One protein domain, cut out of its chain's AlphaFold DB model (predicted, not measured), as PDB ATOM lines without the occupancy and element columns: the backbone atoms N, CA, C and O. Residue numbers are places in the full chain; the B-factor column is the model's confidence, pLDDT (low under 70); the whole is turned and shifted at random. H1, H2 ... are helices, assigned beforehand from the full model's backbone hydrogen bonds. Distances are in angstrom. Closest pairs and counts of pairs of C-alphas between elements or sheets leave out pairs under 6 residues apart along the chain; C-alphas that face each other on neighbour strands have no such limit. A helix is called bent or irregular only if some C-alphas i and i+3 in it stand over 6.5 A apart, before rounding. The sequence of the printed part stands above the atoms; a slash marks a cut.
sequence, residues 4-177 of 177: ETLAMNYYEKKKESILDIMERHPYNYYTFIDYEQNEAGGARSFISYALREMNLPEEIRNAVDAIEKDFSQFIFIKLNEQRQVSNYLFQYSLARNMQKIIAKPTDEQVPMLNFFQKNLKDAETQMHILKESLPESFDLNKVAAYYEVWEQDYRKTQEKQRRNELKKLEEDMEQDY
ATOM      1  N   GLU A   4     -63.134  44.008   6.310       40.03
ATOM      2  CA  GLU A   4     -62.946  42.848   5.427       40.03
ATOM      3  C   GLU A   4     -63.950  42.858   4.263       40.03
ATOM      4  O   GLU A   4     -63.565  42.688   3.114       40.03
ATOM      5  N   THR A   5     -65.216  43.191   4.523       43.72
ATOM      6  CA  THR A   5     -66.262  43.350   3.499       43.72
ATOM      7  C   THR A   5     -65.976  44.550   2.598       43.72
ATOM      8  O   THR A   5     -66.258  44.514   1.405       43.72
ATOM      9  N   LEU A   6     -65.427  45.633   3.151       42.66
ATOM     10  CA  LEU A   6     -65.123  46.858   2.406       42.66
ATOM     11  C   LEU A   6     -63.895  46.668   1.503       42.66
ATOM     12  O   LEU A   6     -63.924  47.074   0.343       42.66
ATOM     13  N   ALA A   7     -62.869  45.980   2.007       43.00
ATOM     14  CA  ALA A   7     -61.678  45.584   1.269       43.00
ATOM     15  C   ALA A   7     -61.994  44.533   0.196       43.00
ATOM     16  O   ALA A   7     -61.579  44.707  -0.944       43.00
ATOM     17  N   MET A   8     -62.794  43.506   0.510       46.56
ATOM     18  CA  MET A   8     -63.237  42.494  -0.458       46.56
ATOM     19  C   MET A   8     -64.138  43.083  -1.544       46.56
ATOM     20  O   MET A   8     -63.936  42.789  -2.717       46.56
ATOM     21  N   ASN A   9     -65.082  43.966  -1.196       50.59
ATOM     22  CA  ASN A   9     -65.906  44.653  -2.194       50.59
ATOM     23  C   ASN A   9     -65.072  45.576  -3.086       50.59
ATOM     24  O   ASN A   9     -65.328  45.669  -4.283       50.59
ATOM     25  N   TYR A  10     -64.083  46.273  -2.523       48.94
ATOM     26  CA  TYR A  10     -63.194  47.120  -3.309       48.94
ATOM     27  C   TYR A  10     -62.267  46.283  -4.203       48.94
ATOM     28  O   TYR A  10     -62.106  46.617  -5.374       48.94
ATOM     29  N   TYR A  11     -61.723  45.175  -3.688       45.47
ATOM     30  CA  TYR A  11     -60.920  44.209  -4.438       45.47
ATOM     31  C   TYR A  11     -61.710  43.589  -5.588       45.47
ATOM     32  O   TYR A  11     -61.242  43.664  -6.715       45.47
ATOM     33  N   GLU A  12     -62.909  43.048  -5.354       51.75
ATOM     34  CA  GLU A  12     -63.739  42.459  -6.416       51.75
ATOM     35  C   GLU A  12     -64.123  43.509  -7.469       51.75
ATOM     36  O   GLU A  12     -63.940  43.287  -8.664       51.75
ATOM     37  N   LYS A  13     -64.505  44.722  -7.046       49.41
ATOM     38  CA  LYS A  13     -64.831  45.823  -7.966       49.41
ATOM     39  C   LYS A  13     -63.622  46.300  -8.784       49.41
ATOM     40  O   LYS A  13     -63.757  46.659  -9.956       49.41
ATOM     41  N   LYS A  14     -62.424  46.318  -8.190       47.97
ATOM     42  CA  LYS A  14     -61.178  46.691  -8.880       47.97
ATOM     43  C   LYS A  14     -60.609  45.559  -9.724       47.97
ATOM     44  O   LYS A  14     -60.059  45.843 -10.778       47.97
ATOM     45  N   LYS A  15     -60.785  44.304  -9.322       48.88
ATOM     46  CA  LYS A  15     -60.460  43.108 -10.100       48.88
ATOM     47  C   LYS A  15     -61.305  43.052 -11.365       48.88
ATOM     48  O   LYS A  15     -60.726  42.890 -12.426       48.88
ATOM     49  N   GLU A  16     -62.616  43.284 -11.286       46.66
ATOM     50  CA  GLU A  16     -63.468  43.427 -12.478       46.66
ATOM     51  C   GLU A  16     -63.018  44.589 -13.371       46.66
ATOM     52  O   GLU A  16     -62.946  44.427 -14.580       46.66
ATOM     53  N   SER A  17     -62.633  45.733 -12.796       44.25
ATOM     54  CA  SER A  17     -62.146  46.884 -13.580       44.25
ATOM     55  C   SER A  17     -60.793  46.608 -14.258       44.25
ATOM     56  O   SER A  17     -60.569  47.010 -15.394       44.25
ATOM     57  N   ILE A  18     -59.884  45.898 -13.579       43.44
ATOM     58  CA  ILE A  18     -58.597  45.460 -14.136       43.44
ATOM     59  C   ILE A  18     -58.823  44.396 -15.212       43.44
ATOM     60  O   ILE A  18     -58.186  44.460 -16.257       43.44
ATOM     61  N   LEU A  19     -59.739  43.453 -14.987       49.38
ATOM     62  CA  LEU A  19     -60.130  42.454 -15.979       49.38
ATOM     63  C   LEU A  19     -60.795  43.104 -17.197       49.38
ATOM     64  O   LEU A  19     -60.463  42.712 -18.304       49.38
ATOM     65  N   ASP A  20     -61.623  44.138 -17.031       50.47
ATOM     66  CA  ASP A  20     -62.233  44.909 -18.129       50.47
ATOM     67  C   ASP A  20     -61.179  45.700 -18.926       50.47
ATOM     68  O   ASP A  20     -61.204  45.711 -20.156       50.47
ATOM     69  N   ILE A  21     -60.180  46.292 -18.260       44.94
ATOM     70  CA  ILE A  21     -59.025  46.910 -18.938       44.94
ATOM     71  C   ILE A  21     -58.193  45.849 -19.667       44.94
ATOM     72  O   ILE A  21     -57.759  46.084 -20.793       44.94
ATOM     73  N   MET A  22     -57.998  44.673 -19.067       43.66
ATOM     74  CA  MET A  22     -57.315  43.546 -19.704       43.66
ATOM     75  C   MET A  22     -58.137  42.937 -20.850       43.66
ATOM     76  O   MET A  22     -57.552  42.464 -21.811       43.66
ATOM     77  N   GLU A  23     -59.466  42.961 -20.814       51.56
ATOM     78  CA  GLU A  23     -60.312  42.490 -21.915       51.56
ATOM     79  C   GLU A  23     -60.342  43.493 -23.072       51.56
ATOM     80  O   GLU A  23     -60.270  43.094 -24.236       51.56
ATOM     81  N   ARG A  24     -60.401  44.797 -22.775       44.78
ATOM     82  CA  ARG A  24     -60.450  45.863 -23.791       44.78
ATOM     83  C   ARG A  24     -59.079  46.200 -24.372       44.78
ATOM     84  O   ARG A  24     -58.980  46.539 -25.550       44.78
ATOM     85  N   HIS A  25     -58.028  46.104 -23.561       48.31
ATOM     86  CA  HIS A  25     -56.661  46.503 -23.898       48.31
ATOM     87  C   HIS A  25     -55.631  45.540 -23.279       48.31
ATOM     88  O   HIS A  25     -54.781  45.969 -22.496       48.31
ATOM     89  N   PRO A  26     -55.654  44.244 -23.647       47.19
ATOM     90  CA  PRO A  26     -54.886  43.194 -22.969       47.19
ATOM     91  C   PRO A  26     -53.376  43.427 -22.927       47.19
ATOM     92  O   PRO A  26     -52.701  42.799 -22.114       47.19
ATOM     93  N   TYR A  27     -52.843  44.317 -23.772       54.34
ATOM     94  CA  TYR A  27     -51.408  44.500 -23.982       54.34
ATOM     95  C   TYR A  27     -50.967  45.968 -24.093       54.34
ATOM     96  O   TYR A  27     -50.043  46.295 -24.842       54.34
ATOM     97  N   ASN A  28     -51.655  46.878 -23.395       61.69
ATOM     98  CA  ASN A  28     -51.330  48.303 -23.408       61.69
ATOM     99  C   ASN A  28     -50.594  48.737 -22.127       61.69
ATOM    100  O   ASN A  28     -51.202  49.158 -21.143       61.69
ATOM    101  N   TYR A  29     -49.260  48.702 -22.183       57.00
ATOM    102  CA  TYR A  29     -48.370  49.099 -21.085       57.00
ATOM    103  C   TYR A  29     -48.539  50.558 -20.641       57.00
ATOM    104  O   TYR A  29     -48.473  50.835 -19.448       57.00
ATOM    105  N   TYR A  30     -48.782  51.497 -21.561       56.84
ATOM    106  CA  TYR A  30     -48.873  52.920 -21.216       56.84
ATOM    107  C   TYR A  30     -50.195  53.269 -20.535       56.84
ATOM    108  O   TYR A  30     -50.183  53.973 -19.533       56.84
ATOM    109  N   THR A  31     -51.319  52.739 -21.019       59.22
ATOM    110  CA  THR A  31     -52.618  52.874 -20.343       59.22
ATOM    111  C   THR A  31     -52.622  52.137 -19.010       59.22
ATOM    112  O   THR A  31     -53.187  52.640 -18.043       59.22
ATOM    113  N   PHE A  32     -51.940  50.994 -18.922       56.34
ATOM    114  CA  PHE A  32     -51.769  50.290 -17.657       56.34
ATOM    115  C   PHE A  32     -50.907  51.086 -16.660       56.34
ATOM    116  O   PHE A  32     -51.272  51.159 -15.492       56.34
ATOM    117  N   ILE A  33     -49.819  51.740 -17.097       57.41
ATOM    118  CA  ILE A  33     -49.034  52.659 -16.248       57.41
ATOM    119  C   ILE A  33     -49.859  53.876 -15.835       57.41
ATOM    120  O   ILE A  33     -49.834  54.234 -14.668       57.41
ATOM    121  N   ASP A  34     -50.578  54.520 -16.755       60.81
ATOM    122  CA  ASP A  34     -51.389  55.705 -16.437       60.81
ATOM    123  C   ASP A  34     -52.505  55.333 -15.440       60.81
ATOM    124  O   ASP A  34     -52.792  56.082 -14.511       60.81
ATOM    125  N   TYR A  35     -53.086  54.135 -15.556       57.94
ATOM    126  CA  TYR A  35     -54.015  53.586 -14.566       57.94
ATOM    127  C   TYR A  35     -53.330  53.244 -13.232       57.94
ATOM    128  O   TYR A  35     -53.886  53.514 -12.169       57.94
ATOM    129  N   GLU A  36     -52.122  52.678 -13.247       56.53
ATOM    130  CA  GLU A  36     -51.362  52.397 -12.023       56.53
ATOM    131  C   GLU A  36     -51.017  53.692 -11.283       56.53
ATOM    132  O   GLU A  36     -51.306  53.815 -10.095       56.53
ATOM    133  N   GLN A  37     -50.519  54.695 -12.001       57.78
ATOM    134  CA  GLN A  37     -50.120  55.981 -11.443       57.78
ATOM    135  C   GLN A  37     -51.316  56.802 -10.944       57.78
ATOM    136  O   GLN A  37     -51.205  57.446  -9.901       57.78
ATOM    137  N   ASN A  38     -52.463  56.761 -11.634       57.09
ATOM    138  CA  ASN A  38     -53.617  57.604 -11.293       57.09
ATOM    139  C   ASN A  38     -54.689  56.899 -10.440       57.09
ATOM    140  O   ASN A  38     -55.289  57.535  -9.575       57.09
ATOM    141  N   GLU A  39     -54.949  55.603 -10.639       51.88
ATOM    142  CA  GLU A  39     -56.023  54.873  -9.946       51.88
ATOM    143  C   GLU A  39     -55.521  53.832  -8.934       51.88
ATOM    144  O   GLU A  39     -56.052  53.767  -7.820       51.88
ATOM    145  N   ALA A  40     -54.496  53.037  -9.263       51.81
ATOM    146  CA  ALA A  40     -53.919  52.080  -8.307       51.81
ATOM    147  C   ALA A  40     -53.093  52.789  -7.218       51.81
ATOM    148  O   ALA A  40     -53.161  52.410  -6.048       51.81
ATOM    149  N   GLY A  41     -52.410  53.883  -7.569       55.75
ATOM    150  CA  GLY A  41     -51.758  54.800  -6.637       55.75
ATOM    151  C   GLY A  41     -52.745  55.413  -5.641       55.75
ATOM    152  O   GLY A  41     -52.409  55.579  -4.468       55.75
ATOM    153  N   GLY A  42     -53.994  55.646  -6.060       54.59
ATOM    154  CA  GLY A  42     -55.095  56.059  -5.185       54.59
ATOM    155  C   GLY A  42     -55.528  54.964  -4.204       54.59
ATOM    156  O   GLY A  42     -55.703  55.238  -3.017       54.59
ATOM    157  N   ALA A  43     -55.634  53.712  -4.661       51.84
ATOM    158  CA  ALA A  43     -55.944  52.567  -3.799       51.84
ATOM    159  C   ALA A  43     -54.833  52.295  -2.772       51.84
ATOM    160  O   ALA A  43     -55.115  52.119  -1.587       51.84
ATOM    161  N   ARG A  44     -53.569  52.333  -3.207       58.00
ATOM    162  CA  ARG A  44     -52.400  52.189  -2.332       58.00
ATOM    163  C   ARG A  44     -52.347  53.309  -1.298       58.00
ATOM    164  O   ARG A  44     -52.195  53.044  -0.113       58.00
ATOM    165  N   SER A  45     -52.572  54.547  -1.733       56.50
ATOM    166  CA  SER A  45     -52.622  55.715  -0.848       56.50
ATOM    167  C   SER A  45     -53.762  55.622   0.174       56.50
ATOM    168  O   SER A  45     -53.562  55.981   1.330       56.50
ATOM    169  N   PHE A  46     -54.931  55.090  -0.205       53.50
ATOM    170  CA  PHE A  46     -56.051  54.846   0.711       53.50
ATOM    171  C   PHE A  46     -55.751  53.735   1.733       53.50
ATOM    172  O   PHE A  46     -56.025  53.916   2.918       53.50
ATOM    173  N   ILE A  47     -55.154  52.616   1.305       57.03
ATOM    174  CA  ILE A  47     -54.746  51.514   2.195       57.03
ATOM    175  C   ILE A  47     -53.667  51.993   3.175       57.03
ATOM    176  O   ILE A  47     -53.826  51.837   4.384       57.03
ATOM    177  N   SER A  48     -52.623  52.666   2.682       58.19
ATOM    178  CA  SER A  48     -51.565  53.234   3.524       58.19
ATOM    179  C   SER A  48     -52.090  54.313   4.482       58.19
ATOM    180  O   SER A  48     -51.608  54.412   5.609       58.19
ATOM    181  N   TYR A  49     -53.079  55.115   4.072       52.59
ATOM    182  CA  TYR A  49     -53.762  56.072   4.950       52.59
ATOM    183  C   TYR A  49     -54.555  55.356   6.053       52.59
ATOM    184  O   TYR A  49     -54.388  55.675   7.228       52.59
ATOM    185  N   ALA A  50     -55.354  54.341   5.705       52.59
ATOM    186  CA  ALA A  50     -56.119  53.556   6.674       52.59
ATOM    187  C   ALA A  50     -55.210  52.843   7.693       52.59
ATOM    188  O   ALA A  50     -55.526  52.822   8.880       52.59
ATOM    189  N   LEU A  51     -54.054  52.330   7.258       55.88
ATOM    190  CA  LEU A  51     -53.042  51.709   8.124       55.88
ATOM    191  C   LEU A  51     -52.378  52.690   9.107       55.88
ATOM    192  O   LEU A  51     -51.993  52.289  10.208       55.88
ATOM    193  N   ARG A  52     -52.216  53.963   8.716       56.84
ATOM    194  CA  ARG A  52     -51.575  55.005   9.541       56.84
ATOM    195  C   ARG A  52     -52.540  55.677  10.512       56.84
ATOM    196  O   ARG A  52     -52.162  55.919  11.652       56.84
ATOM    197  N   GLU A  53     -53.759  55.964  10.069       51.81
ATOM    198  CA  GLU A  53     -54.713  56.795  10.815       51.81
ATOM    199  C   GLU A  53     -55.720  55.987  11.646       51.81
ATOM    200  O   GLU A  53     -56.353  56.532  12.549       51.81
ATOM    201  N   MET A  54     -55.886  54.682  11.386       54.22
ATOM    202  CA  MET A  54     -56.797  53.838  12.165       54.22
ATOM    203  C   MET A  54     -56.030  52.988  13.183       54.22
ATOM    204  O   MET A  54     -55.109  52.246  12.840       54.22
ATOM    205  N   ASN A  55     -56.444  53.050  14.455       56.94
ATOM    206  CA  ASN A  55     -55.969  52.165  15.527       56.94
ATOM    207  C   ASN A  55     -56.512  50.739  15.311       56.94
ATOM    208  O   ASN A  55     -57.437  50.286  15.986       56.94
ATOM    209  N   LEU A  56     -55.972  50.054  14.305       60.09
ATOM    210  CA  LEU A  56     -56.330  48.685  13.959       60.09
ATOM    211  C   LEU A  56     -55.652  47.694  14.922       60.09
ATOM    212  O   LEU A  56     -54.469  47.874  15.231       60.09
ATOM    213  N   PRO A  57     -56.360  46.630  15.349       70.69
ATOM    214  CA  PRO A  57     -55.752  45.478  16.009       70.69
ATOM    215  C   PRO A  57     -54.581  44.916  15.195       70.69
ATOM    216  O   PRO A  57     -54.627  44.894  13.964       70.69
ATOM    217  N   GLU A  58     -53.544  44.435  15.878       72.12
ATOM    218  CA  GLU A  58     -52.281  44.003  15.261       72.12
ATOM    219  C   GLU A  58     -52.458  42.872  14.235       72.12
ATOM    220  O   GLU A  58     -51.852  42.889  13.168       72.12
ATOM    221  N   GLU A  59     -53.380  41.946  14.490       59.47
ATOM    222  CA  GLU A  59     -53.747  40.862  13.567       59.47
ATOM    223  C   GLU A  59     -54.334  41.390  12.248       59.47
ATOM    224  O   GLU A  59     -54.008  40.895  11.169       59.47
ATOM    225  N   ILE A  60     -55.158  42.442  12.322       55.50
ATOM    226  CA  ILE A  60     -55.764  43.089  11.151       55.50
ATOM    227  C   ILE A  60     -54.714  43.906  10.400       55.50
ATOM    228  O   ILE A  60     -54.680  43.878   9.172       55.50
ATOM    229  N   ARG A  61     -53.827  44.596  11.125       61.88
ATOM    230  CA  ARG A  61     -52.699  45.330  10.540       61.88
ATOM    231  C   ARG A  61     -51.800  44.395   9.724       61.88
ATOM    232  O   ARG A  61     -51.549  44.672   8.558       61.88
ATOM    233  N   ASN A  62     -51.426  43.248  10.289       63.06
ATOM    234  CA  ASN A  62     -50.600  42.247   9.608       63.06
ATOM    235  C   ASN A  62     -51.280  41.664   8.358       63.06
ATOM    236  O   ASN A  62     -50.620  41.447   7.342       63.06
ATOM    237  N   ALA A  63     -52.595  41.424   8.406       58.25
ATOM    238  CA  ALA A  63     -53.347  40.935   7.251       58.25
ATOM    239  C   ALA A  63     -53.423  41.975   6.119       58.25
ATOM    240  O   ALA A  63     -53.241  41.631   4.952       58.25
ATOM    241  N   VAL A  64     -53.653  43.249   6.448       59.34
ATOM    242  CA  VAL A  64     -53.701  44.336   5.459       59.34
ATOM    243  C   VAL A  64     -52.316  44.604   4.855       59.34
ATOM    244  O   VAL A  64     -52.226  44.769   3.640       59.34
ATOM    245  N   ASP A  65     -51.243  44.557   5.650       65.38
ATOM    246  CA  ASP A  65     -49.861  44.675   5.154       65.38
ATOM    247  C   ASP A  65     -49.503  43.537   4.181       65.38
ATOM    248  O   ASP A  65     -48.870  43.766   3.145       65.38
ATOM    249  N   ALA A  66     -49.936  42.304   4.474       63.41
ATOM    250  CA  ALA A  66     -49.761  41.168   3.569       63.41
ATOM    251  C   ALA A  66     -50.508  41.382   2.241       63.41
ATOM    252  O   ALA A  66     -49.930  41.182   1.172       63.41
ATOM    253  N   ILE A  67     -51.749  41.877   2.297       60.62
ATOM    254  CA  ILE A  67     -52.550  42.202   1.107       60.62
ATOM    255  C   ILE A  67     -51.894  43.320   0.281       60.62
ATOM    256  O   ILE A  67     -51.827  43.201  -0.943       60.62
ATOM    257  N   GLU A  68     -51.382  44.388   0.906       65.50
ATOM    258  CA  GLU A  68     -50.684  45.466   0.186       65.50
ATOM    259  C   GLU A  68     -49.436  44.933  -0.532       65.50
ATOM    260  O   GLU A  68     -49.172  45.289  -1.688       65.50
ATOM    261  N   LYS A  69     -48.677  44.056   0.132       67.38
ATOM    262  CA  LYS A  69     -47.467  43.455  -0.428       67.38
ATOM    263  C   LYS A  69     -47.780  42.540  -1.612       67.38
ATOM    264  O   LYS A  69     -47.157  42.694  -2.663       67.38
ATOM    265  N   ASP A  70     -48.753  41.647  -1.465       59.53
ATOM    266  CA  ASP A  70     -49.167  40.725  -2.525       59.53
ATOM    267  C   ASP A  70     -49.738  41.488  -3.725       59.53
ATOM    268  O   ASP A  70     -49.397  41.198  -4.873       59.53
ATOM    269  N   PHE A  71     -50.535  42.529  -3.468       62.16
ATOM    270  CA  PHE A  71     -51.057  43.408  -4.510       62.16
ATOM    271  C   PHE A  71     -49.931  44.152  -5.239       62.16
ATOM    272  O   PHE A  71     -49.887  44.157  -6.468       62.16
ATOM    273  N   SER A  72     -48.972  44.717  -4.503       64.25
ATOM    274  CA  SER A  72     -47.813  45.402  -5.091       64.25
ATOM    275  C   SER A  72     -46.966  44.459  -5.947       64.25
ATOM    276  O   SER A  72     -46.541  44.824  -7.044       64.25
ATOM    277  N   GLN A  73     -46.741  43.229  -5.477       64.56
ATOM    278  CA  GLN A  73     -45.995  42.215  -6.217       64.56
ATOM    279  C   GLN A  73     -46.745  41.768  -7.477       64.56
ATOM    280  O   GLN A  73     -46.136  41.647  -8.541       64.56
ATOM    281  N   PHE A  74     -48.061  41.572  -7.388       65.88
ATOM    282  CA  PHE A  74     -48.903  41.259  -8.539       65.88
ATOM    283  C   PHE A  74     -48.843  42.363  -9.603       65.88
ATOM    284  O   PHE A  74     -48.598  42.073 -10.775       65.88
ATOM    285  N   ILE A  75     -49.001  43.628  -9.198       62.00
ATOM    286  CA  ILE A  75     -48.902  44.782 -10.099       62.00
ATOM    287  C   ILE A  75     -47.519  44.842 -10.750       62.00
ATOM    288  O   ILE A  75     -47.429  45.010 -11.963       62.00
ATOM    289  N   PHE A  76     -46.444  44.636  -9.985       66.50
ATOM    290  CA  PHE A  76     -45.084  44.610 -10.521       66.50
ATOM    291  C   PHE A  76     -44.890  43.518 -11.585       66.50
ATOM    292  O   PHE A  76     -44.355  43.792 -12.661       66.50
ATOM    293  N   ILE A  77     -45.358  42.294 -11.316       67.00
ATOM    294  CA  ILE A  77     -45.300  41.183 -12.277       67.00
ATOM    295  C   ILE A  77     -46.066  41.557 -13.548       67.00
ATOM    296  O   ILE A  77     -45.519  41.448 -14.644       67.00
ATOM    297  N   LYS A  78     -47.292  42.079 -13.415       68.38
ATOM    298  CA  LYS A  78     -48.118  42.475 -14.562       68.38
ATOM    299  C   LYS A  78     -47.515  43.626 -15.359       68.38
ATOM    300  O   LYS A  78     -47.522  43.565 -16.583       68.38
ATOM    301  N   LEU A  79     -46.917  44.623 -14.707       67.25
ATOM    302  CA  LEU A  79     -46.172  45.687 -15.389       67.25
ATOM    303  C   LEU A  79     -45.033  45.118 -16.231       67.25
ATOM    304  O   LEU A  79     -44.843  45.525 -17.378       67.25
ATOM    305  N   ASN A  80     -44.283  44.169 -15.676       71.69
ATOM    306  CA  ASN A  80     -43.171  43.560 -16.386       71.69
ATOM    307  C   ASN A  80     -43.645  42.727 -17.591       71.69
ATOM    308  O   ASN A  80     -43.098  42.882 -18.682       71.69
ATOM    309  N   GLU A  81     -44.703  41.928 -17.423       75.81
ATOM    310  CA  GLU A  81     -45.350  41.187 -18.517       75.81
ATOM    311  C   GLU A  81     -45.808  42.135 -19.644       75.81
ATOM    312  O   GLU A  81     -45.495  41.932 -20.820       75.81
ATOM    313  N   GLN A  82     -46.492  43.226 -19.289       74.12
ATOM    314  CA  GLN A  82     -46.980  44.236 -20.235       74.12
ATOM    315  C   GLN A  82     -45.841  44.937 -20.985       74.12
ATOM    316  O   GLN A  82     -45.942  45.202 -22.189       74.12
ATOM    317  N   ARG A  83     -44.726  45.203 -20.296       78.81
ATOM    318  CA  ARG A  83     -43.518  45.772 -20.899       78.81
ATOM    319  C   ARG A  83     -42.908  44.828 -21.931       78.81
ATOM    320  O   ARG A  83     -42.553  45.271 -23.021       78.81
ATOM    321  N   GLN A  84     -42.791  43.542 -21.606       83.19
ATOM    322  CA  GLN A  84     -42.244  42.527 -22.513       83.19
ATOM    323  C   GLN A  84     -43.092  42.403 -23.782       83.19
ATOM    324  O   GLN A  84     -42.549  42.437 -24.888       83.19
ATOM    325  N   VAL A  85     -44.420  42.361 -23.636       84.12
ATOM    326  CA  VAL A  85     -45.338  42.330 -24.782       84.12
ATOM    327  C   VAL A  85     -45.235  43.606 -25.620       84.12
ATOM    328  O   VAL A  85     -45.139  43.531 -26.844       84.12
ATOM    329  N   SER A  86     -45.190  44.778 -24.986       82.56
ATOM    330  CA  SER A  86     -45.051  46.055 -25.702       82.56
ATOM    331  C   SER A  86     -43.743  46.136 -26.488       82.56
ATOM    332  O   SER A  86     -43.739  46.577 -27.637       82.56
ATOM    333  N   ASN A  87     -42.638  45.658 -25.908       86.19
ATOM    334  CA  ASN A  87     -41.360  45.565 -26.610       86.19
ATOM    335  C   ASN A  87     -41.462  44.631 -27.820       86.19
ATOM    336  O   ASN A  87     -40.960  44.963 -28.892       86.19
ATOM    337  N   TYR A  88     -42.137  43.488 -27.679       91.62
ATOM    338  CA  TYR A  88     -42.344  42.563 -28.791       91.62
ATOM    339  C   TYR A  88     -43.172  43.197 -29.917       91.62
ATOM    340  O   TYR A  88     -42.765  43.139 -31.078       91.62
ATOM    341  N   LEU A  89     -44.293  43.853 -29.591       87.19
ATOM    342  CA  LEU A  89     -45.141  44.546 -30.569       87.19
ATOM    343  C   LEU A  89     -44.397  45.689 -31.274       87.19
ATOM    344  O   LEU A  89     -44.581  45.886 -32.477       87.19
ATOM    345  N   PHE A  90     -43.508  46.393 -30.568       88.81
ATOM    346  CA  PHE A  90     -42.627  47.392 -31.170       88.81
ATOM    347  C   PHE A  90     -41.673  46.768 -32.198       88.81
ATOM    348  O   PHE A  90     -41.585  47.256 -33.325       88.81
ATOM    349  N   GLN A  91     -40.990  45.672 -31.852       91.31
ATOM    350  CA  GLN A  91     -40.079  45.001 -32.788       91.31
ATOM    351  C   GLN A  91     -40.834  44.416 -33.991       91.31
ATOM    352  O   GLN A  91     -40.379  44.545 -35.125       91.31
ATOM    353  N   TYR A  92     -42.034  43.870 -33.766       91.56
ATOM    354  CA  TYR A  92     -42.940  43.431 -34.829       91.56
ATOM    355  C   TYR A  92     -43.313  44.578 -35.781       91.56
ATOM    356  O   TYR A  92     -43.242  44.420 -37.002       91.56
ATOM    357  N   SER A  93     -43.662  45.747 -35.236       88.50
ATOM    358  CA  SER A  93     -43.937  46.960 -36.016       88.50
ATOM    359  C   SER A  93     -42.742  47.372 -36.865       88.50
ATOM    360  O   SER A  93     -42.869  47.601 -38.071       88.50
ATOM    361  N   LEU A  94     -41.566  47.433 -36.235       89.94
ATOM    362  CA  LEU A  94     -40.327  47.826 -36.883       89.94
ATOM    363  C   LEU A  94     -40.014  46.883 -38.045       89.94
ATOM    364  O   LEU A  94     -39.861  47.349 -39.171       89.94
ATOM    365  N   ALA A  95     -40.025  45.570 -37.808       92.69
ATOM    366  CA  ALA A  95     -39.802  44.563 -38.839       92.69
ATOM    367  C   ALA A  95     -40.798  44.710 -40.003       92.69
ATOM    368  O   ALA A  95     -40.396  44.805 -41.164       92.69
ATOM    369  N   ARG A  96     -42.099  44.832 -39.708       92.00
ATOM    370  CA  ARG A  96     -43.147  45.005 -40.726       92.00
ATOM    371  C   ARG A  96     -42.945  46.273 -41.561       92.00
ATOM    372  O   ARG A  96     -43.151  46.249 -42.775       92.00
ATOM    373  N   ASN A  97     -42.567  47.384 -40.937       90.12
ATOM    374  CA  ASN A  97     -42.333  48.647 -41.635       90.12
ATOM    375  C   ASN A  97     -41.064  48.592 -42.493       90.12
ATOM    376  O   ASN A  97     -41.103  49.014 -43.649       90.12
ATOM    377  N   MET A  98     -39.985  47.991 -41.985       92.75
ATOM    378  CA  MET A  98     -38.760  47.766 -42.756       92.75
ATOM    379  C   MET A  98     -39.024  46.878 -43.974       92.75
ATOM    380  O   MET A  98     -38.615  47.224 -45.079       92.75
ATOM    381  N   GLN A  99     -39.786  45.790 -43.820       94.56
ATOM    382  CA  GLN A  99     -40.184  44.923 -44.935       94.56
ATOM    383  C   GLN A  99     -40.960  45.682 -46.017       94.56
ATOM    384  O   GLN A  99     -40.692  45.492 -47.202       94.56
ATOM    385  N   LYS A 100     -41.894  46.569 -45.639       93.50
ATOM    386  CA  LYS A 100     -42.635  47.400 -46.604       93.50
ATOM    387  C   LYS A 100     -41.709  48.329 -47.390       93.50
ATOM    388  O   LYS A 100     -41.830  48.392 -48.611       93.50
ATOM    389  N   ILE A 101     -40.798  49.015 -46.696       91.81
ATOM    390  CA  ILE A 101     -39.834  49.934 -47.317       91.81
ATOM    391  C   ILE A 101     -38.904  49.169 -48.260       91.81
ATOM    392  O   ILE A 101     -38.692  49.591 -49.388       91.81
ATOM    393  N   ILE A 102     -38.396  48.008 -47.841       94.06
ATOM    394  CA  ILE A 102     -37.518  47.173 -48.672       94.06
ATOM    395  C   ILE A 102     -38.260  46.638 -49.903       94.06
ATOM    396  O   ILE A 102     -37.687  46.590 -50.988       94.06
ATOM    397  N   ALA A 103     -39.526  46.237 -49.753       95.06
ATOM    398  CA  ALA A 103     -40.320  45.697 -50.853       95.06
ATOM    399  C   ALA A 103     -40.692  46.758 -51.901       95.06
ATOM    400  O   ALA A 103     -40.822  46.431 -53.081       95.06
ATOM    401  N   LYS A 104     -40.907  48.010 -51.476       95.38
ATOM    402  CA  LYS A 104     -41.266  49.140 -52.347       95.38
ATOM    403  C   LYS A 104     -40.600  50.438 -51.859       95.38
ATOM    404  O   LYS A 104     -41.289  51.268 -51.261       95.38
ATOM    405  N   PRO A 105     -39.289  50.620 -52.092       91.50
ATOM    406  CA  PRO A 105     -38.582  51.819 -51.654       91.50
ATOM    407  C   PRO A 105     -38.936  53.017 -52.535       91.50
ATOM    408  O   PRO A 105     -39.127  52.874 -53.743       91.50
ATOM    409  N   THR A 106     -38.993  54.207 -51.939       93.31
ATOM    410  CA  THR A 106     -38.983  55.470 -52.693       93.31
ATOM    411  C   THR A 106     -37.567  55.804 -53.171       93.31
ATOM    412  O   THR A 106     -36.595  55.294 -52.611       93.31
ATOM    413  N   ASP A 107     -37.423  56.701 -54.151       94.50
ATOM    414  CA  ASP A 107     -36.110  57.124 -54.673       94.50
ATOM    415  C   ASP A 107     -35.180  57.659 -53.567       94.50
ATOM    416  O   ASP A 107     -33.987  57.360 -53.543       94.50
ATOM    417  N   GLU A 108     -35.741  58.375 -52.589       91.25
ATOM    418  CA  GLU A 108     -35.020  58.887 -51.414       91.25
ATOM    419  C   GLU A 108     -34.572  57.775 -50.448       91.25
ATOM    420  O   GLU A 108     -33.613  57.942 -49.694       91.25
ATOM    421  N   GLN A 109     -35.251  56.627 -50.458       89.25
ATOM    422  CA  GLN A 109     -34.981  55.488 -49.577       89.25
ATOM    423  C   GLN A 109     -34.007  54.475 -50.185       89.25
ATOM    424  O   GLN A 109     -33.388  53.720 -49.432       89.25
ATOM    425  N   VAL A 110     -33.831  54.463 -51.512       91.19
ATOM    426  CA  VAL A 110     -32.918  53.540 -52.212       91.19
ATOM    427  C   VAL A 110     -31.493  53.560 -51.630       91.19
ATOM    428  O   VAL A 110     -30.968  52.480 -51.346       91.19
ATOM    429  N   PRO A 111     -30.868  54.724 -51.346       94.38
ATOM    430  CA  PRO A 111     -29.528  54.759 -50.753       94.38
ATOM    431  C   PRO A 111     -29.456  54.161 -49.337       94.38
ATOM    432  O   PRO A 111     -28.380  53.776 -48.882       94.38
ATOM    433  N   MET A 112     -30.590  54.065 -48.634       93.62
ATOM    434  CA  MET A 112     -30.694  53.596 -47.247       93.62
ATOM    435  C   MET A 112     -31.129  52.124 -47.125       93.62
ATOM    436  O   MET A 112     -31.290  51.620 -46.014       93.62
ATOM    437  N   LEU A 113     -31.278  51.387 -48.231       90.88
ATOM    438  CA  LEU A 113     -31.759  49.998 -48.206       90.88
ATOM    439  C   LEU A 113     -30.920  49.064 -47.324       90.88
ATOM    440  O   LEU A 113     -31.486  48.267 -46.577       90.88
ATOM    441  N   ASN A 114     -29.592  49.202 -47.337       92.44
ATOM    442  CA  ASN A 114     -28.709  48.405 -46.476       92.44
ATOM    443  C   ASN A 114     -28.980  48.654 -44.982       92.44
ATOM    444  O   ASN A 114     -28.919  47.728 -44.172       92.44
ATOM    445  N   PHE A 115     -29.313  49.894 -44.611       93.31
ATOM    446  CA  PHE A 115     -29.691  50.246 -43.244       93.31
ATOM    447  C   PHE A 115     -31.026  49.596 -42.858       93.31
ATOM    448  O   PHE A 115     -31.120  48.976 -41.799       93.31
ATOM    449  N   PHE A 116     -32.032  49.655 -43.734       91.31
ATOM    450  CA  PHE A 116     -33.331  49.025 -43.480       91.31
ATOM    451  C   PHE A 116     -33.240  47.496 -43.390       91.31
ATOM    452  O   PHE A 116     -33.859  46.901 -42.512       91.31
ATOM    453  N   GLN A 117     -32.426  46.855 -44.232       94.50
ATOM    454  CA  GLN A 117     -32.184  45.409 -44.179       94.50
ATOM    455  C   GLN A 117     -31.486  44.985 -42.884       94.50
ATOM    456  O   GLN A 117     -31.867  43.983 -42.277       94.50
ATOM    457  N   LYS A 118     -30.490  45.758 -42.434       95.06
ATOM    458  CA  LYS A 118     -29.840  45.520 -41.142       95.06
ATOM    459  C   LYS A 118     -30.848  45.629 -39.995       95.06
ATOM    460  O   LYS A 118     -30.954  44.704 -39.197       95.06
ATOM    461  N   ASN A 119     -31.627  46.710 -39.958       92.06
ATOM    462  CA  ASN A 119     -32.617  46.923 -38.902       92.06
ATOM    463  C   ASN A 119     -33.726  45.869 -38.904       92.06
ATOM    464  O   ASN A 119     -34.200  45.498 -37.835       92.06
ATOM    465  N   LEU A 120     -34.131  45.369 -40.076       95.19
ATOM    466  CA  LEU A 120     -35.069  44.255 -40.168       95.19
ATOM    467  C   LEU A 120     -34.517  43.018 -39.450       95.19
ATOM    468  O   LEU A 120     -35.197  42.453 -38.597       95.19
ATOM    469  N   LYS A 121     -33.269  42.643 -39.742       96.31
ATOM    470  CA  LYS A 121     -32.617  41.490 -39.112       96.31
ATOM    471  C   LYS A 121     -32.462  41.668 -37.599       96.31
ATOM    472  O   LYS A 121     -32.691  40.725 -36.839       96.31
ATOM    473  N   ASP A 122     -32.080  42.866 -37.163       95.81
ATOM    474  CA  ASP A 122     -31.946  43.186 -35.741       95.81
ATOM    475  C   ASP A 122     -33.310  43.082 -35.035       95.81
ATOM    476  O   ASP A 122     -33.412  42.448 -33.983       95.81
ATOM    477  N   ALA A 123     -34.379  43.606 -35.647       92.38
ATOM    478  CA  ALA A 123     -35.739  43.513 -35.120       92.38
ATOM    479  C   ALA A 123     -36.235  42.062 -35.034       92.38
ATOM    480  O   ALA A 123     -36.742  41.649 -33.994       92.38
ATOM    481  N   GLU A 124     -36.038  41.258 -36.080       94.81
ATOM    482  CA  GLU A 124     -36.400  39.832 -36.095       94.81
ATOM    483  C   GLU A 124     -35.647  39.040 -35.015       94.81
ATOM    484  O   GLU A 124     -36.233  38.192 -34.336       94.81
ATOM    485  N   THR A 125     -34.369  39.362 -34.794       95.62
ATOM    486  CA  THR A 125     -33.562  38.762 -33.721       95.62
ATOM    487  C   THR A 125     -34.128  39.119 -32.347       95.62
ATOM    488  O   THR A 125     -34.318  38.241 -31.506       95.62
ATOM    489  N   GLN A 126     -34.454  40.394 -32.119       94.12
ATOM    490  CA  GLN A 126     -35.059  40.838 -30.861       94.12
ATOM    491  C   GLN A 126     -36.445  40.226 -30.644       94.12
ATOM    492  O   GLN A 126     -36.758  39.812 -29.533       94.12
ATOM    493  N   MET A 127     -37.263  40.101 -31.692       94.00
ATOM    494  CA  MET A 127     -38.545  39.397 -31.610       94.00
ATOM    495  C   MET A 127     -38.368  37.941 -31.192       94.00
ATOM    496  O   MET A 127     -39.155  37.446 -30.388       94.00
ATOM    497  N   HIS A 128     -37.360  37.250 -31.734       93.44
ATOM    498  CA  HIS A 128     -37.086  35.861 -31.386       93.44
ATOM    499  C   HIS A 128     -36.712  35.712 -29.907       93.44
ATOM    500  O   HIS A 128     -37.316  34.893 -29.221       93.44
ATOM    501  N   ILE A 129     -35.813  36.564 -29.404       93.25
ATOM    502  CA  ILE A 129     -35.418  36.595 -27.987       93.25
ATOM    503  C   ILE A 129     -36.620  36.919 -27.094       93.25
ATOM    504  O   ILE A 129     -36.877  36.240 -26.103       93.25
ATOM    505  N   LEU A 130     -37.384  37.956 -27.447       91.62
ATOM    506  CA  LEU A 130     -38.517  38.397 -26.640       91.62
ATOM    507  C   LEU A 130     -39.605  37.333 -26.569       91.62
ATOM    508  O   LEU A 130     -40.186  37.178 -25.502       91.62
ATOM    509  N   LYS A 131     -39.842  36.585 -27.653       90.56
ATOM    510  CA  LYS A 131     -40.877  35.547 -27.735       90.56
ATOM    511  C   LYS A 131     -40.777  34.512 -26.612       90.56
ATOM    512  O   LYS A 131     -41.811  34.089 -26.111       90.56
ATOM    513  N   GLU A 132     -39.568  34.138 -26.205       88.19
ATOM    514  CA  GLU A 132     -39.341  33.183 -25.109       88.19
ATOM    515  C   GLU A 132     -39.654  33.774 -23.727       88.19
ATOM    516  O   GLU A 132     -39.933  33.043 -22.784       88.19
ATOM    517  N   SER A 133     -39.625  35.102 -23.610       86.19
ATOM    518  CA  SER A 133     -39.908  35.838 -22.375       86.19
ATOM    519  C   SER A 133     -41.350  36.336 -22.267       86.19
ATOM    520  O   SER A 133     -41.681  37.005 -21.290       86.19
ATOM    521  N   LEU A 134     -42.192  36.070 -23.272       85.44
ATOM    522  CA  LEU A 134     -43.574  36.536 -23.263       85.44
ATOM    523  C   LEU A 134     -44.424  35.713 -22.289       85.44
ATOM    524  O   LEU A 134     -44.194  34.513 -22.136       85.44
ATOM    525  N   PRO A 135     -45.436  36.336 -21.659       81.75
ATOM    526  CA  PRO A 135     -46.381  35.615 -20.817       81.75
ATOM    527  C   PRO A 135     -47.067  34.500 -21.609       81.75
ATOM    528  O   PRO A 135     -47.435  34.707 -22.764       81.75
ATOM    529  N   GLU A 136     -47.332  33.355 -20.979       79.38
ATOM    530  CA  GLU A 136     -48.064  32.245 -21.618       79.38
ATOM    531  C   GLU A 136     -49.460  32.660 -22.110       79.38
ATOM    532  O   GLU A 136     -49.993  32.099 -23.064       79.38
ATOM    533  N   SER A 137     -50.047  33.682 -21.482       75.38
ATOM    534  CA  SER A 137     -51.326  34.273 -21.874       75.38
ATOM    535  C   SER A 137     -51.252  35.141 -23.136       75.38
ATOM    536  O   SER A 137     -52.292  35.600 -23.611       75.38
ATOM    537  N   PHE A 138     -50.062  35.413 -23.682       80.50
ATOM    538  CA  PHE A 138     -49.905  36.200 -24.900       80.50
ATOM    539  C   PHE A 138     -50.151  35.354 -26.154       80.50
ATOM    540  O   PHE A 138     -49.344  34.507 -26.539       80.50
ATOM    541  N   ASP A 139     -51.265  35.625 -26.836       84.31
ATOM    542  CA  ASP A 139     -51.635  34.916 -28.060       84.31
ATOM    543  C   ASP A 139     -50.950  35.518 -29.295       84.31
ATOM    544  O   ASP A 139     -51.393  36.519 -29.870       84.31
ATOM    545  N   LEU A 140     -49.889  34.845 -29.743       83.31
ATOM    546  CA  LEU A 140     -49.143  35.216 -30.944       83.31
ATOM    547  C   LEU A 140     -50.001  35.222 -32.219       83.31
ATOM    548  O   LEU A 140     -49.688  35.953 -33.160       83.31
ATOM    549  N   ASN A 141     -51.101  34.465 -32.265       84.31
ATOM    550  CA  ASN A 141     -51.976  34.429 -33.439       84.31
ATOM    551  C   ASN A 141     -52.807  35.710 -33.584       84.31
ATOM    552  O   ASN A 141     -53.299  36.012 -34.670       84.31
ATOM    553  N   LYS A 142     -52.948  36.487 -32.506       82.56
ATOM    554  CA  LYS A 142     -53.724  37.736 -32.470       82.56
ATOM    555  C   LYS A 142     -52.857  38.995 -32.537       82.56
ATOM    556  O   LYS A 142     -53.383  40.105 -32.455       82.56
ATOM    557  N   VAL A 143     -51.547  38.847 -32.757       82.75
ATOM    558  CA  VAL A 143     -50.561  39.947 -32.777       82.75
ATOM    559  C   VAL A 143     -50.980  41.114 -33.668       82.75
ATOM    560  O   VAL A 143     -50.805  42.258 -33.270       82.75
ATOM    561  N   ALA A 144     -51.566  40.858 -34.842       79.25
ATOM    562  CA  ALA A 144     -51.971  41.926 -35.757       79.25
ATOM    563  C   ALA A 144     -53.044  42.860 -35.162       79.25
ATOM    564  O   ALA A 144     -52.950  44.074 -35.336       79.25
ATOM    565  N   ALA A 145     -54.023  42.305 -34.441       77.88
ATOM    566  CA  ALA A 145     -55.077  43.083 -33.792       77.88
ATOM    567  C   ALA A 145     -54.530  43.863 -32.586       77.88
ATOM    568  O   ALA A 145     -54.838  45.038 -32.408       77.88
ATOM    569  N   TYR A 146     -53.655  43.242 -31.789       76.69
ATOM    570  CA  TYR A 146     -53.017  43.917 -30.653       76.69
ATOM    571  C   TYR A 146     -52.075  45.030 -31.087       76.69
ATOM    572  O   TYR A 146     -52.033  46.082 -30.453       76.69
ATOM    573  N   TYR A 147     -51.356  44.816 -32.186       80.31
ATOM    574  CA  TYR A 147     -50.506  45.824 -32.793       80.31
ATOM    575  C   TYR A 147     -51.291  47.091 -33.152       80.31
ATOM    576  O   TYR A 147     -50.818  48.183 -32.856       80.31
ATOM    577  N   GLU A 148     -52.481  46.965 -33.748       78.12
ATOM    578  CA  GLU A 148     -53.291  48.125 -34.142       78.12
ATOM    579  C   GLU A 148     -53.697  48.978 -32.934       78.12
ATOM    580  O   GLU A 148     -53.527  50.197 -32.950       78.12
ATOM    581  N   VAL A 149     -54.157  48.334 -31.859       75.00
ATOM    582  CA  VAL A 149     -54.511  49.016 -30.606       75.00
ATOM    583  C   VAL A 149     -53.276  49.668 -29.975       75.00
ATOM    584  O   VAL A 149     -53.291  50.858 -29.660       75.00
ATOM    585  N   TRP A 150     -52.179  48.917 -29.851       79.94
ATOM    586  CA  TRP A 150     -50.922  49.418 -29.293       79.94
ATOM    587  C   TRP A 150     -50.373  50.614 -30.081       79.94
ATOM    588  O   TRP A 150     -49.951  51.602 -29.485       79.94
ATOM    589  N   GLU A 151     -50.404  50.565 -31.416       79.38
ATOM    590  CA  GLU A 151     -49.893  51.640 -32.266       79.38
ATOM    591  C   GLU A 151     -50.699  52.932 -32.079       79.38
ATOM    592  O   GLU A 151     -50.115  54.017 -31.990       79.38
ATOM    593  N   GLN A 152     -52.030  52.836 -31.995       77.69
ATOM    594  CA  GLN A 152     -52.892  53.994 -31.751       77.69
ATOM    595  C   GLN A 152     -52.564  54.669 -30.415       77.69
ATOM    596  O   GLN A 152     -52.439  55.896 -30.352       77.69
ATOM    597  N   ASP A 153     -52.382  53.888 -29.355       68.38
ATOM    598  CA  ASP A 153     -52.139  54.422 -28.015       68.38
ATOM    599  C   ASP A 153     -50.692  54.897 -27.818       68.38
ATOM    600  O   ASP A 153     -50.453  55.924 -27.172       68.38
ATOM    601  N   TYR A 154     -49.724  54.241 -28.465       73.62
ATOM    602  CA  TYR A 154     -48.351  54.732 -28.543       73.62
ATOM    603  C   TYR A 154     -48.295  56.115 -29.206       73.62
ATOM    604  O   TYR A 154     -47.673  57.030 -28.667       73.62
ATOM    605  N   ARG A 155     -49.021  56.319 -30.317       75.94
ATOM    606  CA  ARG A 155     -49.118  57.632 -30.983       75.94
ATOM    607  C   ARG A 155     -49.728  58.703 -30.077       75.94
ATOM    608  O   ARG A 155     -49.192  59.807 -30.012       75.94
ATOM    609  N   LYS A 156     -50.807  58.392 -29.348       76.94
ATOM    610  CA  LYS A 156     -51.402  59.328 -28.368       76.94
ATOM    611  C   LYS A 156     -50.411  59.702 -27.265       76.94
ATOM    612  O   LYS A 156     -50.349  60.860 -26.861       76.94
ATOM    613  N   THR A 157     -49.626  58.735 -26.795       69.12
ATOM    614  CA  THR A 157     -48.626  58.948 -25.740       69.12
ATOM    615  C   THR A 157     -47.477  59.828 -26.225       69.12
ATOM    616  O   THR A 157     -47.121  60.782 -25.538       69.12
ATOM    617  N   GLN A 158     -46.941  59.565 -27.422       72.06
ATOM    618  CA  GLN A 158     -45.920  60.408 -28.056       72.06
ATOM    619  C   GLN A 158     -46.417  61.848 -28.236       72.06
ATOM    620  O   GLN A 158     -45.705  62.802 -27.935       72.06
ATOM    621  N   GLU A 159     -47.674  62.019 -28.641       79.06
ATOM    622  CA  GLU A 159     -48.294  63.337 -28.763       79.06
ATOM    623  C   GLU A 159     -48.443  64.049 -27.405       79.06
ATOM    624  O   GLU A 159     -48.175  65.245 -27.304       79.06
ATOM    625  N   LYS A 160     -48.818  63.326 -26.340       74.44
ATOM    626  CA  LYS A 160     -48.863  63.861 -24.967       74.44
ATOM    627  C   LYS A 160     -47.467  64.283 -24.488       74.44
ATOM    628  O   LYS A 160     -47.331  65.368 -23.933       74.44
ATOM    629  N   GLN A 161     -46.438  63.467 -24.734       67.75
ATOM    630  CA  GLN A 161     -45.044  63.787 -24.400       67.75
ATOM    631  C   GLN A 161     -44.573  65.046 -25.127       67.75
ATOM    632  O   GLN A 161     -44.126  65.985 -24.475       67.75
ATOM    633  N   ARG A 162     -44.795  65.120 -26.442       74.56
ATOM    634  CA  ARG A 162     -44.477  66.296 -27.260       74.56
ATOM    635  C   ARG A 162     -45.130  67.569 -26.720       74.56
ATOM    636  O   ARG A 162     -44.483  68.605 -26.639       74.56
ATOM    637  N   ARG A 163     -46.405  67.504 -26.323       80.88
ATOM    638  CA  ARG A 163     -47.113  68.646 -25.714       80.88
ATOM    639  C   ARG A 163     -46.511  69.063 -24.377       80.88
ATOM    640  O   ARG A 163     -46.384  70.254 -24.129       80.88
ATOM    641  N   ASN A 164     -46.142  68.105 -23.532       78.00
ATOM    642  CA  ASN A 164     -45.522  68.398 -22.241       78.00
ATOM    643  C   ASN A 164     -44.128  69.017 -22.407       78.00
ATOM    644  O   ASN A 164     -43.797  69.953 -21.689       78.00
ATOM    645  N   GLU A 165     -43.327  68.520 -23.354       77.12
ATOM    646  CA  GLU A 165     -42.015  69.089 -23.684       77.12
ATOM    647  C   GLU A 165     -42.140  70.521 -24.208       77.12
ATOM    648  O   GLU A 165     -41.407  71.396 -23.757       77.12
ATOM    649  N   LEU A 166     -43.107  70.777 -25.096       87.00
ATOM    650  CA  LEU A 166     -43.404  72.124 -25.590       87.00
ATOM    651  C   LEU A 166     -43.836  73.063 -24.460       87.00
ATOM    652  O   LEU A 166     -43.296  74.153 -24.345       87.00
ATOM    653  N   LYS A 167     -44.742  72.616 -23.586       86.00
ATOM    654  CA  LYS A 167     -45.203  73.408 -22.441       86.00
ATOM    655  C   LYS A 167     -44.065  73.747 -21.479       86.00
ATOM    656  O   LYS A 167     -43.995  74.861 -20.984       86.00
ATOM    657  N   LYS A 168     -43.157  72.798 -21.236       85.62
ATOM    658  CA  LYS A 168     -41.974  73.034 -20.405       85.62
ATOM    659  C   LYS A 168     -41.033  74.061 -21.043       85.62
ATOM    660  O   LYS A 168     -40.560  74.947 -20.353       85.62
ATOM    661  N   LEU A 169     -40.803  73.960 -22.353       84.12
ATOM    662  CA  LEU A 169     -40.029  74.953 -23.102       84.12
ATOM    663  C   LEU A 169     -40.666  76.349 -23.029       84.12
ATOM    664  O   LEU A 169     -39.950  77.324 -22.847       84.12
ATOM    665  N   GLU A 170     -41.991  76.446 -23.150       86.94
ATOM    666  CA  GLU A 170     -42.731  77.709 -23.013       86.94
ATOM    667  C   GLU A 170     -42.593  78.297 -21.597       86.94
ATOM    668  O   GLU A 170     -42.299  79.480 -21.458       86.94
ATOM    669  N   GLU A 171     -42.722  77.473 -20.555       84.25
ATOM    670  CA  GLU A 171     -42.539  77.882 -19.153       84.25
ATOM    671  C   GLU A 171     -41.095  78.320 -18.852       84.25
ATOM    672  O   GLU A 171     -40.891  79.321 -18.164       84.25
ATOM    673  N   ASP A 172     -40.098  77.607 -19.388       80.31
ATOM    674  CA  ASP A 172     -38.679  77.958 -19.256       80.31
ATOM    675  C   ASP A 172     -38.388  79.298 -19.971       80.31
ATOM    676  O   ASP A 172     -37.633  80.125 -19.466       80.31
ATOM    677  N   MET A 173     -39.043  79.561 -21.109       69.75
ATOM    678  CA  MET A 173     -38.921  80.829 -21.840       69.75
ATOM    679  C   MET A 173     -39.620  82.007 -21.147       69.75
ATOM    680  O   MET A 173     -39.171  83.141 -21.302       69.75
ATOM    681  N   GLU A 174     -40.708  81.775 -20.411       72.00
ATOM    682  CA  GLU A 174     -41.418  82.818 -19.655       72.00
ATOM    683  C   GLU A 174     -40.702  83.211 -18.353       72.00
ATOM    684  O   GLU A 174     -40.903  84.323 -17.874       72.00
ATOM    685  N   GLN A 175     -39.861  82.340 -17.782       58.44
ATOM    686  CA  GLN A 175     -39.085  82.637 -16.565       58.44
ATOM    687  C   GLN A 175     -37.804  83.445 -16.820       58.44
ATOM    688  O   GLN A 175     -37.275  84.053 -15.890       58.44
ATOM    689  N   ASP A 176     -37.324  83.471 -18.066       55.16
ATOM    690  CA  ASP A 176     -36.160  84.256 -18.495       55.16
ATOM    691  C   ASP A 176     -36.522  85.709 -18.910       55.16
ATOM    692  O   ASP A 176     -35.636  86.471 -19.316       55.16
ATOM    693  N   TYR A 177     -37.801  86.106 -18.790       49.19
ATOM    694  CA  TYR A 177     -38.338  87.463 -19.016       49.19
ATOM    695  C   TYR A 177     -38.841  88.117 -17.721       49.19
ATOM    696  O   TYR A 177     -38.693  89.359 -17.613       49.19
TER     697      TYR A 177
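AT A GLANCE: This is residues 4 to 177 of the 177 residues of an uncharacterized protein of [Clostridium] populeti (UniProt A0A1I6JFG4). What shape do these atoms make? H3 is one long rod; H2 folds back along part of its first half, with H1 alongside, H4 folds back on its last part, and H5 crosses it and leads into a long arm that sticks out, residues 158 to 177, of which 158 to 175 belong to H5. How is it composed? The printed part has 174 residues with five named helices, H1 to H5 in order, and no named strand: the class is all helix. How spread out is it? It is loose, with a radius of gyration of the C-alphas of 22.0 A, and flat, spanning 73 by 56 by 23 A.

HOW THE PARTS SIT: Where does the first helix lie? H1, residues 4 to 24, touches no helix, but it is near H2, residues 29 to 53, and H3, residues 58 to 103, with 13 and 6 pairs of C-alphas within 10 A. What touches the hub? H3 is the hub and forms a helical hairpin with H2, at a shallow tilt of 10 degrees, opposite ways; their closest C-alphas, of Tyr 29 and Gln 82, are 5.1 A apart. Its residues 84 to 102 touch H4, residues 110 to 132, in a second helical hairpin, opposite ways at a shallow tilt of 32 degrees, only just short of steep; the closest C-alphas, of Ala 95 and Leu 120, are 4.9 A apart. H5, residues 140 to 175, touches H3 about perpendicular at 80 degrees, the closest C-alphas, of Leu 89 and Tyr 147, being 5.9 A apart. What else does H5 touch? Its residues 153 to 157 touch residues 30 to 31 of H2, the closest C-alphas, of Tyr 30 and Thr 157, being 7.5 A apart. How complete are the helix backbones? Every O i to N i+4 pair is within hydrogen-bond range in H1 and H3, against 19 of 21 in H2, 16 of 19 in H4 and 30 of 32 in H5.

IN THESE COORDINATES: Where do the helices begin and end? H1 begins at C-alpha 4, (-62.946, 42.848, 5.427), and spans 29.5 A; H2 spans 33.4 A, with a kink of 35 degrees near residue 36. H3 runs 67.2 A to C-alpha 103 at (-40.320, 45.697, -50.853), and H4 spans 34.5 A. H5 spans 50.6 A, with a kink of 41 degrees near residue 147, and ends at (-39.085, 82.637, -16.565). Which are irregular? H4 and H5 are: C-alphas 111 and 114 are 7.7 A apart, and C-alphas 141 and 144 are 7.8 A apart.

THE WHOLE: How large is it? The two C-alphas farthest apart, of Pro 57 and Asp 107, are 74.3 A apart. Is it continuous? The printed part has no cut, and its links are tight from H1 to H2 and H2 to H3, short from H3 to H4 and H4 to H5. Where is confidence low? Mean pLDDT of the printed part is 71.9, with 81 residues under 70, among them residues 4 to 56 and 59 to 79.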